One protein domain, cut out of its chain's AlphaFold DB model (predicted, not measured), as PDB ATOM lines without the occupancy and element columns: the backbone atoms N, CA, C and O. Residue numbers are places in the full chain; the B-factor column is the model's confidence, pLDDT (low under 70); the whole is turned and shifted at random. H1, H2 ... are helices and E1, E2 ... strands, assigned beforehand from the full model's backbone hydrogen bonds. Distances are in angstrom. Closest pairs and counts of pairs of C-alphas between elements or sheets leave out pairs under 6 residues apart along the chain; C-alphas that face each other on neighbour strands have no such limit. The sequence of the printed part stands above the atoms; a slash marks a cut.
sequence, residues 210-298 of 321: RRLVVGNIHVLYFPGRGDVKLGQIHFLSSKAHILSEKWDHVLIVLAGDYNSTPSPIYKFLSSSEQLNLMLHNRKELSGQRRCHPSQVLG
ATOM      1  N   ARG A 210      48.977  -0.661  -1.843       68.88
ATOM      2  CA  ARG A 210      47.729  -0.051  -1.388       68.88
ATOM      3  C   ARG A 210      47.877   0.304   0.082       68.88
ATOM      4  O   ARG A 210      48.168  -0.547   0.916       68.88
ATOM      5  N   ARG A 211      47.653   1.575   0.399       78.56
ATOM      6  CA  ARG A 211      47.737   2.089   1.766       78.56
ATOM      7  C   ARG A 211      46.361   2.097   2.417       78.56
ATOM      8  O   ARG A 211      45.350   2.356   1.765       78.56
ATOM      9  N   LEU A 212      46.348   1.858   3.721       82.88
ATOM     10  CA  LEU A 212      45.166   1.901   4.570       82.88
ATOM     11  C   LEU A 212      45.521   2.609   5.876       82.88
ATOM     12  O   LEU A 212      46.582   2.369   6.447       82.88
ATOM     13  N   VAL A 213      44.621   3.448   6.382       83.38
ATOM     14  CA  VAL A 213      44.737   4.022   7.724       83.38
ATOM     15  C   VAL A 213      43.907   3.186   8.689       83.38
ATOM     16  O   VAL A 213      42.691   3.093   8.547       83.38
ATOM     17  N   VAL A 214      44.548   2.614   9.708       82.12
ATOM     18  CA  VAL A 214      43.863   1.849  10.759       82.12
ATOM     19  C   VAL A 214      43.988   2.579  12.089       82.12
ATOM     20  O   VAL A 214      45.084   2.735  12.626       82.12
ATOM     21  N   GLY A 215      42.860   3.020  12.638       83.12
ATOM     22  CA  GLY A 215      42.766   3.556  13.991       83.12
ATOM     23  C   GLY A 215      42.211   2.509  14.947       83.12
ATOM     24  O   GLY A 215      41.208   1.874  14.644       83.12
ATOM     25  N   ASN A 216      42.832   2.352  16.115       84.00
ATOM     26  CA  ASN A 216      42.322   1.512  17.198       84.00
ATOM     27  C   ASN A 216      42.211   2.341  18.486       84.00
ATOM     28  O   ASN A 216      43.168   3.017  18.867       84.00
ATOM     29  N   ILE A 217      41.063   2.300  19.165       83.06
ATOM     30  CA  ILE A 217      40.799   3.102  20.367       83.06
ATOM     31  C   ILE A 217      40.096   2.309  21.471       83.06
ATOM     32  O   ILE A 217      39.423   1.314  21.249       83.06
ATOM     33  N   HIS A 218      40.272   2.768  22.701       85.12
ATOM     34  CA  HIS A 218      39.570   2.328  23.900       85.12
ATOM     35  C   HIS A 218      39.215   3.592  24.682       85.12
ATOM     36  O   HIS A 218      39.992   4.108  25.486       85.12
ATOM     37  N   VAL A 219      38.054   4.137  24.353       85.56
ATOM     38  CA  VAL A 219      37.536   5.405  24.867       85.56
ATOM     39  C   VAL A 219      37.272   5.289  26.370       85.56
ATOM     40  O   VAL A 219      36.921   4.211  26.843       85.56
ATOM     41  N   LEU A 220      37.420   6.386  27.124       84.94
ATOM     42  CA  LEU A 220      37.164   6.460  28.571       84.94
ATOM     43  C   LEU A 220      35.889   5.696  28.963       84.94
ATOM     44  O   LEU A 220      34.839   5.922  28.369       84.94
ATOM     45  N   TYR A 221      35.940   4.852  29.999       85.94
ATOM     46  CA  TYR A 221      34.762   4.093  30.448       85.94
ATOM     47  C   TYR A 221      33.697   4.986  31.101       85.94
ATOM     48  O   TYR A 221      32.511   4.840  30.796       85.94
ATOM     49  N   PHE A 222      34.117   5.932  31.950       87.19
ATOM     50  CA  PHE A 222      33.249   6.654  32.884       87.19
ATOM     51  C   PHE A 222      31.959   7.207  32.227       87.19
ATOM     52  O   PHE A 222      32.037   8.131  31.407       87.19
ATOM     53  N   PRO A 223      30.764   6.685  32.589       90.25
ATOM     54  CA  PRO A 223      29.512   6.984  31.883       90.25
ATOM     55  C   PRO A 223      29.125   8.464  31.835       90.25
ATOM     56  O   PRO A 223      28.494   8.905  30.882       90.25
ATOM     57  N   GLY A 224      29.501   9.246  32.851       90.62
ATOM     58  CA  GLY A 224      29.125  10.658  32.973       90.62
ATOM     59  C   GLY A 224      30.000  11.648  32.205       90.62
ATOM     60  O   GLY A 224      29.795  12.851  32.356       90.62
ATOM     61  N   ARG A 225      30.979  11.183  31.420       90.56
ATOM     62  CA  ARG A 225      31.934  12.042  30.690       90.56
ATOM     63  C   ARG A 225      31.834  11.875  29.182       90.56
ATOM     64  O   ARG A 225      32.831  11.690  28.489       90.56
ATOM     65  N   GLY A 226      30.607  11.936  28.678       91.88
ATOM     66  CA  GLY A 226      30.322  11.896  27.247       91.88
ATOM     67  C   GLY A 226      31.044  12.982  26.437       91.88
ATOM     68  O   GLY A 226      31.441  12.729  25.307       91.88
ATOM     69  N   ASP A 227      31.293  14.146  27.038       88.06
ATOM     70  CA  ASP A 227      32.135  15.215  26.488       88.06
ATOM     71  C   ASP A 227      33.580  14.768  26.228       88.06
ATOM     72  O   ASP A 227      34.104  14.964  25.134       88.06
ATOM     73  N   VAL A 228      34.216  14.129  27.214       85.62
ATOM     74  CA  VAL A 228      35.593  13.622  27.077       85.62
ATOM     75  C   VAL A 228      35.657  12.514  26.041       85.62
ATOM     76  O   VAL A 228      36.554  12.515  25.202       85.62
ATOM     77  N   LYS A 229      34.688  11.592  26.072       87.50
ATOM     78  CA  LYS A 229      34.596  10.495  25.103       87.50
ATOM     79  C   LYS A 229      34.505  11.034  23.678       87.50
ATOM     80  O   LYS A 229      35.269  10.609  22.818       87.50
ATOM     81  N   LEU A 230      33.626  12.013  23.445       89.88
ATOM     82  CA  LEU A 230      33.499  12.666  22.145       89.88
ATOM     83  C   LEU A 230      34.809  13.343  21.723       89.88
ATOM     84  O   LEU A 230      35.216  13.190  20.577       89.88
ATOM     85  N   GLY A 231      35.493  14.037  22.638       83.06
ATOM     86  CA  GLY A 231      36.798  14.643  22.363       83.06
ATOM     87  C   GLY A 231      37.868  13.622  21.957       83.06
ATOM     88  O   GLY A 231      38.585  13.845  20.985       83.06
ATOM     89  N   GLN A 232      37.945  12.479  22.648       82.31
ATOM     90  CA  GLN A 232      38.874  11.385  22.321       82.31
ATOM     91  C   GLN A 232      38.595  10.787  20.937       82.31
ATOM     92  O   GLN A 232      39.515  10.602  20.141       82.31
ATOM     93  N   ILE A 233      37.320  10.522  20.646       84.69
ATOM     94  CA  ILE A 233      36.865   9.993  19.358       84.69
ATOM     95  C   ILE A 233      37.184  10.983  18.238       84.69
ATOM     96  O   ILE A 233      37.807  10.616  17.247       84.69
ATOM     97  N   HIS A 234      36.806  12.250  18.421       84.19
ATOM     98  CA  HIS A 234      37.049  13.299  17.440       84.19
ATOM     99  C   HIS A 234      38.544  13.480  17.168       84.19
ATOM    100  O   HIS A 234      38.945  13.583  16.014       84.19
ATOM    101  N   PHE A 235      39.385  13.457  18.207       80.50
ATOM    102  CA  PHE A 235      40.833  13.557  18.044       80.50
ATOM    103  C   PHE A 235      41.396  12.439  17.154       80.50
ATOM    104  O   PHE A 235      42.156  12.729  16.229       80.50
ATOM    105  N   LEU A 236      41.008  11.179  17.394       81.00
ATOM    106  CA  LEU A 236      41.438  10.054  16.559       81.00
ATOM    107  C   LEU A 236      40.939  10.204  15.119       81.00
ATOM    108  O   LEU A 236      41.738  10.094  14.192       81.00
ATOM    109  N   SER A 237      39.644  10.479  14.932       82.50
ATOM    110  CA  SER A 237      39.044  10.613  13.603       82.50
ATOM    111  C   SER A 237      39.698  11.734  12.797       82.50
ATOM    112  O   SER A 237      40.046  11.526  11.639       82.50
ATOM    113  N   SER A 238      39.955  12.890  13.416       81.38
ATOM    114  CA  SER A 238      40.638  14.015  12.769       81.38
ATOM    115  C   SER A 238      42.082  13.671  12.393       81.38
ATOM    116  O   SER A 238      42.539  14.034  11.313       81.38
ATOM    117  N   LYS A 239      42.810  12.932  13.242       81.69
ATOM    118  CA  LYS A 239      44.166  12.457  12.914       81.69
ATOM    119  C   LYS A 239      44.164  11.462  11.757       81.69
ATOM    120  O   LYS A 239      44.969  11.616  10.843       81.69
ATOM    121  N   ALA A 240      43.262  10.483  11.784       81.50
ATOM    122  CA  ALA A 240      43.112   9.506  10.710       81.50
ATOM    123  C   ALA A 240      42.745  10.184   9.384       81.50
ATOM    124  O   ALA A 240      43.296   9.840   8.344       81.50
ATOM    125  N   HIS A 241      41.877  11.194   9.440       85.12
ATOM    126  CA  HIS A 241      41.492  11.974   8.277       85.12
ATOM    127  C   HIS A 241      42.667  12.757   7.676       85.12
ATOM    128  O   HIS A 241      42.944  12.610   6.491       85.12
ATOM    129  N   ILE A 242      43.432  13.488   8.496       84.94
ATOM    130  CA  ILE A 242      44.639  14.201   8.039       84.94
ATOM    131  C   ILE A 242      45.652  13.234   7.404       84.94
ATOM    132  O   ILE A 242      46.311  13.581   6.425       84.94
ATOM    133  N   LEU A 243      45.820  12.032   7.965       81.94
ATOM    134  CA  LEU A 243      46.704  11.011   7.390       81.94
ATOM    135  C   LEU A 243      46.175  10.488   6.053       81.94
ATOM    136  O   LEU A 243      46.952  10.348   5.115       81.94
ATOM    137  N   SER A 244      44.867  10.252   5.962       84.88
ATOM    138  CA  SER A 244      44.214   9.849   4.719       84.88
ATOM    139  C   SER A 244      44.424  10.889   3.619       84.88
ATOM    140  O   SER A 244      44.913  10.529   2.555       84.88
ATOM    141  N   GLU A 245      44.184  12.178   3.887       88.69
ATOM    142  CA  GLU A 245      44.427  13.263   2.918       88.69
ATOM    143  C   GLU A 245      45.890  13.326   2.465       88.69
ATOM    144  O   GLU A 245      46.176  13.439   1.276       88.69
ATOM    145  N   LYS A 246      46.837  13.196   3.404       85.94
ATOM    146  CA  LYS A 246      48.275  13.181   3.087       85.94
ATOM    147  C   LYS A 246      48.689  12.010   2.203       85.94
ATOM    148  O   LYS A 246      49.720  12.095   1.540       85.94
ATOM    149  N   TRP A 247      47.942  10.913   2.233       83.06
ATOM    150  CA  TRP A 247      48.225   9.705   1.464       83.06
ATOM    151  C   TRP A 247      47.229   9.501   0.328       83.06
ATOM    152  O   TRP A 247      46.933   8.361   0.003       83.06
ATOM    153  N   ASP A 248      46.756  10.586  -0.289       86.75
ATOM    154  CA  ASP A 248      45.858  10.537  -1.451       86.75
ATOM    155  C   ASP A 248      44.505   9.876  -1.137       86.75
ATOM    156  O   ASP A 248      44.039   8.956  -1.803       86.75
ATOM    157  N   HIS A 249      43.882  10.344  -0.055       89.31
ATOM    158  CA  HIS A 249      42.535   9.960   0.376       89.31
ATOM    159  C   HIS A 249      42.339   8.448   0.577       89.31
ATOM    160  O   HIS A 249      41.273   7.898   0.289       89.31
ATOM    161  N   VAL A 250      43.353   7.764   1.115       85.44
ATOM    162  CA  VAL A 250      43.280   6.323   1.407       85.44
ATOM    163  C   VAL A 250      42.159   5.971   2.381       85.44
ATOM    164  O   VAL A 250      41.771   6.768   3.241       85.44
ATOM    165  N   LEU A 251      41.677   4.733   2.276       85.75
ATOM    166  CA  LEU A 251      40.626   4.195   3.133       85.75
ATOM    167  C   LEU A 251      41.020   4.274   4.620       85.75
ATOM    168  O   LEU A 251      42.173   4.044   4.994       85.75
ATOM    169  N   ILE A 252      40.037   4.578   5.469       85.94
ATOM    170  CA  ILE A 252      40.180   4.602   6.925       85.94
ATOM    171  C   ILE A 252      39.317   3.493   7.527       85.94
ATOM    172  O   ILE A 252      38.116   3.424   7.267       85.94
ATOM    173  N   VAL A 253      39.910   2.685   8.401       85.50
ATOM    174  CA  VAL A 253      39.207   1.753   9.285       85.50
ATOM    175  C   VAL A 253      39.423   2.205  10.724       85.50
ATOM    176  O   VAL A 253      40.553   2.228  11.208       85.50
ATOM    177  N   LEU A 254      38.344   2.558  11.424       86.50
ATOM    178  CA  LEU A 254      38.382   2.851  12.858       86.50
ATOM    179  C   LEU A 254      37.743   1.697  13.632       86.50
ATOM    180  O   LEU A 254      36.554   1.420  13.495       86.50
ATOM    181  N   ALA A 255      38.554   1.036  14.444       86.94
ATOM    182  CA  ALA A 255      38.184  -0.049  15.332       86.94
ATOM    183  C   ALA A 255      38.346   0.389  16.791       86.94
ATOM    184  O   ALA A 255      39.045   1.360  17.098       86.94
ATOM    185  N   GLY A 256      37.716  -0.334  17.711       87.19
ATOM    186  CA  GLY A 256      37.897  -0.056  19.124       87.19
ATOM    187  C   GLY A 256      36.699  -0.330  20.011       87.19
ATOM    188  O   GLY A 256      35.591  -0.609  19.556       87.19
ATOM    189  N   ASP A 257      36.940  -0.150  21.304       86.06
ATOM    190  CA  ASP A 257      35.908  -0.046  22.323       86.06
ATOM    191  C   ASP A 257      35.597   1.435  22.573       86.06
ATOM    192  O   ASP A 257      36.373   2.184  23.177       86.06
ATOM    193  N   TYR A 258      34.444   1.876  22.080       89.31
ATOM    194  CA  TYR A 258      34.012   3.267  22.178       89.31
ATOM    195  C   TYR A 258      33.344   3.600  23.516       89.31
ATOM    196  O   TYR A 258      32.998   4.766  23.745       89.31
ATOM    197  N   ASN A 259      33.126   2.607  24.391       89.19
ATOM    198  CA  ASN A 259      32.392   2.754  25.647       89.19
ATOM    199  C   ASN A 259      31.135   3.628  25.482       89.19
ATOM    200  O   ASN A 259      30.886   4.559  26.253       89.19
ATOM    201  N   SER A 260      30.389   3.380  24.408       91.00
ATOM    202  CA  SER A 260      29.196   4.124  24.015       91.00
ATOM    203  C   SER A 260      28.158   3.135  23.501       91.00
ATOM    204  O   SER A 260      28.481   2.216  22.756       91.00
ATOM    205  N   THR A 261      26.913   3.304  23.925       90.75
ATOM    206  CA  THR A 261      25.773   2.529  23.416       90.75
ATOM    207  C   THR A 261      25.167   3.256  22.209       90.75
ATOM    208  O   THR A 261      25.657   4.331  21.858       90.75
ATOM    209  N   PRO A 262      24.085   2.761  21.572       89.12
ATOM    210  CA  PRO A 262      23.313   3.591  20.650       89.12
ATOM    211  C   PRO A 262      22.929   4.920  21.327       89.12
ATOM    212  O   PRO A 262      22.168   4.951  22.294       89.12
ATOM    213  N   SER A 263      23.552   6.011  20.881       90.12
ATOM    214  CA  SER A 263      23.596   7.308  21.564       90.12
ATOM    215  C   SER A 263      23.838   8.451  20.565       90.12
ATOM    216  O   SER A 263      24.067   8.184  19.382       90.12
ATOM    217  N   PRO A 264      23.830   9.727  20.999       92.12
ATOM    218  CA  PRO A 264      24.239  10.845  20.147       92.12
ATOM    219  C   PRO A 264      25.640  10.683  19.536       92.12
ATOM    220  O   PRO A 264      25.812  10.977  18.358       92.12
ATOM    221  N   ILE A 265      26.617  10.155  20.291       91.75
ATOM    222  CA  ILE A 265      27.960   9.833  19.768       91.75
ATOM    223  C   ILE A 265      27.878   8.775  18.664       91.75
ATOM    224  O   ILE A 265      28.481   8.945  17.610       91.75
ATOM    225  N   TYR A 266      27.119   7.698  18.875       91.06
ATOM    226  CA  TYR A 266      26.945   6.666  17.851       91.06
ATOM    227  C   TYR A 266      26.290   7.232  16.582       91.06
ATOM    228  O   TYR A 266      26.759   6.977  15.477       91.06
ATOM    229  N   LYS A 267      25.231   8.040  16.731       90.62
ATOM    230  CA  LYS A 267      24.563   8.696  15.596       90.62
ATOM    231  C   LYS A 267      25.544   9.566  14.821       90.62
ATOM    232  O   LYS A 267      25.713   9.332  13.636       90.62
ATOM    233  N   PHE A 268      26.269  10.442  15.515       89.19
ATOM    234  CA  PHE A 268      27.319  11.275  14.929       89.19
ATOM    235  C   PHE A 268      28.330  10.467  14.096       89.19
ATOM    236  O   PHE A 268      28.666  10.867  12.987       89.19
ATOM    237  N   LEU A 269      28.772   9.309  14.596       88.50
ATOM    238  CA  LEU A 269      29.708   8.437  13.879       88.50
ATOM    239  C   LEU A 269      29.080   7.690  12.694       88.50
ATOM    240  O   LEU A 269      29.773   7.410  11.722       88.50
ATOM    241  N   SER A 270      27.796   7.340  12.778       88.19
ATOM    242  CA  SER A 270      27.124   6.473  11.798       88.19
ATOM    243  C   SER A 270      26.385   7.212  10.678       88.19
ATOM    244  O   SER A 270      26.293   6.677   9.577       88.19
ATOM    245  N   SER A 271      25.842   8.409  10.927       81.94
ATOM    246  CA  SER A 271      24.982   9.121   9.968       81.94
ATOM    247  C   SER A 271      25.678  10.267   9.234       81.94
ATOM    248  O   SER A 271      25.086  10.847   8.329       81.94
ATOM    249  N   SER A 272      26.922  10.611   9.595       69.12
ATOM    250  CA  SER A 272      27.603  11.840   9.136       69.12
ATOM    251  C   SER A 272      26.806  13.132   9.405       69.12
ATOM    252  O   SER A 272      27.117  14.184   8.848       69.12
ATOM    253  N   GLU A 273      25.777  13.076  10.256       76.88
ATOM    254  CA  GLU A 273      24.991  14.241  10.652       76.88
ATOM    255  C   GLU A 273      25.766  15.089  11.664       76.88
ATOM    256  O   GLU A 273      26.482  14.579  12.532       76.88
ATOM    257  N   GLN A 274      25.577  16.407  11.601       79.75
ATOM    258  CA  GLN A 274      26.157  17.307  12.590       79.75
ATOM    259  C   GLN A 274      25.582  17.040  13.985       79.75
ATOM    260  O   GLN A 274      24.374  17.116  14.217       79.75
ATOM    261  N   LEU A 275      26.470  16.813  14.951       85.44
ATOM    262  CA  LEU A 275      26.096  16.736  16.356       85.44
ATOM    263  C   LEU A 275      26.029  18.140  16.961       85.44
ATOM    264  O   LEU A 275      27.048  18.726  17.327       85.44
ATOM    265  N   ASN A 276      24.817  18.669  17.125       87.31
ATOM    266  CA  ASN A 276      24.627  19.905  17.877       87.31
ATOM    267  C   ASN A 276      24.736  19.636  19.389       87.31
ATOM    268  O   ASN A 276      23.813  19.102  20.015       87.31
ATOM    269  N   LEU A 277      25.867  20.028  19.982       88.06
ATOM    270  CA  LEU A 277      26.149  19.832  21.408       88.06
ATOM    271  C   LEU A 277      25.205  20.609  22.327       88.06
ATOM    272  O   LEU A 277      24.957  20.161  23.442       88.06
ATOM    273  N   MET A 278      24.630  21.723  21.864       88.50
ATOM    274  CA  MET A 278      23.709  22.531  22.671       88.50
ATOM    275  C   MET A 278      22.380  21.820  22.932       88.50
ATOM    276  O   MET A 278      21.698  22.130  23.903       88.50
ATOM    277  N   LEU A 279      22.021  20.843  22.092       90.81
ATOM    278  CA  LEU A 279      20.794  20.056  22.232       90.81
ATOM    279  C   LEU A 279      20.967  18.823  23.133       90.81
ATOM    280  O   LEU A 279      20.010  18.085  23.355       90.81
ATOM    281  N   HIS A 280      22.174  18.575  23.645       90.06
ATOM    282  CA  HIS A 280      22.497  17.345  24.357       90.06
ATOM    283  C   HIS A 280      23.138  17.624  25.716       90.06
ATOM    284  O   HIS A 280      24.076  18.404  25.851       90.06
ATOM    285  N   ASN A 281      22.691  16.904  26.746       92.88
ATOM    286  CA  ASN A 281      23.403  16.897  28.018       92.88
ATOM    287  C   ASN A 281      24.738  16.159  27.846       92.88
ATOM    288  O   ASN A 281      24.760  14.975  27.502       92.88
ATOM    289  N   ARG A 282      25.852  16.832  28.158       93.25
ATOM    290  CA  ARG A 282      27.206  16.276  28.021       93.25
ATOM    291  C   ARG A 282      27.417  14.934  28.736       93.25
ATOM    292  O   ARG A 282      28.212  14.114  28.288       93.25
ATOM    293  N   LYS A 283      26.697  14.694  29.839       93.12
ATOM    294  CA  LYS A 283      26.777  13.451  30.626       93.12
ATOM    295  C   LYS A 283      26.026  12.282  29.979       93.12
ATOM    296  O   LYS A 283      26.189  11.153  30.417       93.12
ATOM    297  N   GLU A 284      25.203  12.547  28.966       92.81
ATOM    298  CA  GLU A 284      24.329  11.569  28.305       92.81
ATOM    299  C   GLU A 284      24.805  11.205  26.889       92.81
ATOM    300  O   GLU A 284      24.233  10.318  26.258       92.81
ATOM    301  N   LEU A 285      25.858  11.858  26.379       93.56
ATOM    302  CA  LEU A 285      26.314  11.701  24.991       93.56
ATOM    303  C   LEU A 285      26.707  10.256  24.629       93.56
ATOM    304  O   LEU A 285      26.494   9.839  23.491       93.56
ATOM    305  N   SER A 286      27.237   9.465  25.571       93.38
ATOM    306  CA  SER A 286      27.581   8.051  25.331       93.38
ATOM    307  C   SER A 286      26.410   7.084  25.506       93.38
ATOM    308  O   SER A 286      26.557   5.898  25.229       93.38
ATOM    309  N   GLY A 287      25.259   7.554  25.997       92.25
ATOM    310  CA  GLY A 287      24.070   6.734  26.252       92.25
ATOM    311  C   GLY A 287      24.175   5.770  27.443       92.25
ATOM    312  O   GLY A 287      23.153   5.273  27.910       92.25
ATOM    313  N   GLN A 288      25.364   5.559  28.013       91.06
ATOM    314  CA  GLN A 288      25.588   4.542  29.048       91.06
ATOM    315  C   GLN A 288      24.805   4.773  30.346       91.06
ATOM    316  O   GLN A 288      24.387   3.806  30.971       91.06
ATOM    317  N   ARG A 289      24.584   6.030  30.763       88.12
ATOM    318  CA  ARG A 289      23.854   6.336  32.012       88.12
ATOM    319  C   ARG A 289      22.393   5.893  31.978       88.12
ATOM    320  O   ARG A 289      21.824   5.603  33.024       88.12
ATOM    321  N   ARG A 290      21.795   5.876  30.785       80.44
ATOM    322  CA  ARG A 290      20.398   5.479  30.557       80.44
ATOM    323  C   ARG A 290      20.277   4.071  29.993       80.44
ATOM    324  O   ARG A 290      19.162   3.569  29.880       80.44
ATOM    325  N   CYS A 291      21.392   3.443  29.626       76.25
ATOM    326  CA  CYS A 291      21.367   2.089  29.109       76.25
ATOM    327  C   CYS A 291      21.215   1.109  30.275       76.25
ATOM    328  O   CYS A 291      21.977   1.133  31.243       76.25
ATOM    329  N   HIS A 292      20.229   0.225  30.176       68.44
ATOM    330  CA  HIS A 292      20.249  -1.002  30.956       68.44
ATOM    331  C   HIS A 292      20.971  -2.071  30.118       68.44
ATOM    332  O   HIS A 292      20.618  -2.217  28.945       68.44
ATOM    333  N   PRO A 293      21.927  -2.853  30.658       60.66
ATOM    334  CA  PRO A 293      22.690  -3.831  29.869       60.66
ATOM    335  C   PRO A 293      21.816  -4.790  29.044       60.66
ATOM    336  O   PRO A 293      22.129  -5.107  27.899       60.66
ATOM    337  N   SER A 294      20.652  -5.179  29.576       58.50
ATOM    338  CA  SER A 294      19.690  -6.039  28.871       58.50
ATOM    339  C   SER A 294      19.083  -5.412  27.609       58.50
ATOM    340  O   SER A 294      18.634  -6.142  26.732       58.50
ATOM    341  N   GLN A 295      19.044  -4.080  27.508       58.62
ATOM    342  CA  GLN A 295      18.530  -3.366  26.333       58.62
ATOM    343  C   GLN A 295      19.539  -3.372  25.178       58.62
ATOM    344  O   GLN A 295      19.132  -3.335  24.022       58.62
ATOM    345  N   VAL A 296      20.841  -3.445  25.479       57.06
ATOM    346  CA  VAL A 296      21.918  -3.463  24.475       57.06
ATOM    347  C   VAL A 296      22.091  -4.861  23.876       57.06
ATOM    348  O   VAL A 296      22.326  -4.993  22.682       57.06
ATOM    349  N   LEU A 297      21.900  -5.910  24.682       52.88
ATOM    350  CA  LEU A 297      22.040  -7.310  24.259       52.88
ATOM    351  C   LEU A 297      20.828  -7.864  23.484       52.88
ATOM    352  O   LEU A 297      20.759  -9.063  23.239       52.88
ATOM    353  N   GLY A 298      19.847  -7.027  23.130       46.03
ATOM    354  CA  GLY A 298      18.678  -7.465  22.361       46.03
ATOM    355  C   GLY A 298      17.775  -8.468  23.092       46.03
ATOM    356  O   GLY A 298      16.959  -9.125  22.449       46.03
TER     357      GLY A 298
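AT A GLANCE: This is residues 210 to 298 of the 321 residues of the protein "carbon catabolite repressor protein 4 homolog 3-like" of Capsicum annuum (UniProt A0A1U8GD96). Two parallel strands, E1 and E2, lie side by side as a narrow ribbon, and the long helix H1 runs back along one face of it, between the two strands in the chain. The short helix H2 lies to one side, near the first part of H1, and a long unnamed stretch, residues 272 to 292, leads from it to the tiny helix H3, far from the ribbon. The printed part has 89 residues with three named helices and two named strands, in the order E1, H1, E2, H2, H3, and its class is mixed, helices and strands. It is only just compact, close to loose, with a radius of gyration of the C-alphas of 14.2 A and spans of 42 by 29 by 21 A.

IN THESE COORDINATES: Begin with the sheet: find C-alpha 212 at (45.166, 1.901, 4.570), where E1, residues 212 to 218, starts on its 20.1 A. Its neighbour E2, residues 251 to 257, measures 20.2 A. From C-alpha 226 at (30.322, 11.896, 27.247), H1 runs 30.1 A through residues 226 to 246. Look next for H2 at residues 264 to 271, 10.4 A long, and for H3 at residues 293 to 296, 5.5 A long, ending at C-alpha 296 at (21.918, -3.463, 24.475).

HOW THE PARTS SIT: Look first at E1 and E2, parallel neighbours with 15 degrees between their directions; N 215 and O 253 are 2.8 A apart and N 255 and O 215 are 2.8 A apart, both within hydrogen-bond range. E1, H1 and E2 form a strand-helix-strand unit, two parallel neighbour strands with a helix between them in the chain, and its crossover is right-handed. The closest C-alphas of E1 and H1 are those of Val 213 and Ala 240, 6.5 A apart; those of H1 and E2 are Ala 240 and Ile 252, 6.9 A apart. H1 and H2 are close but not clearly touching: their closest C-alphas, those of Leu 230 and Ile 265, are 6.7 A apart. They run the same way at a shallow tilt of 29 degrees. H3 is apart from E1, H1, E2 and H2. In H1 and H2 every O i to N i+4 pair is within hydrogen-bond range; H3 is too short for such a pair.

THE WHOLE: The two C-alphas farthest apart, those of Asp 248 and Ser 294, are 43.3 A apart. The printed part runs from 210 to 298 without a cut. The link from H2 to H3, 21 residues, is long; that from H1 to E2 is tight. The mean pLDDT of the printed part is 83.9; look for values under 70 at residues 210, 272 and 292 to 298.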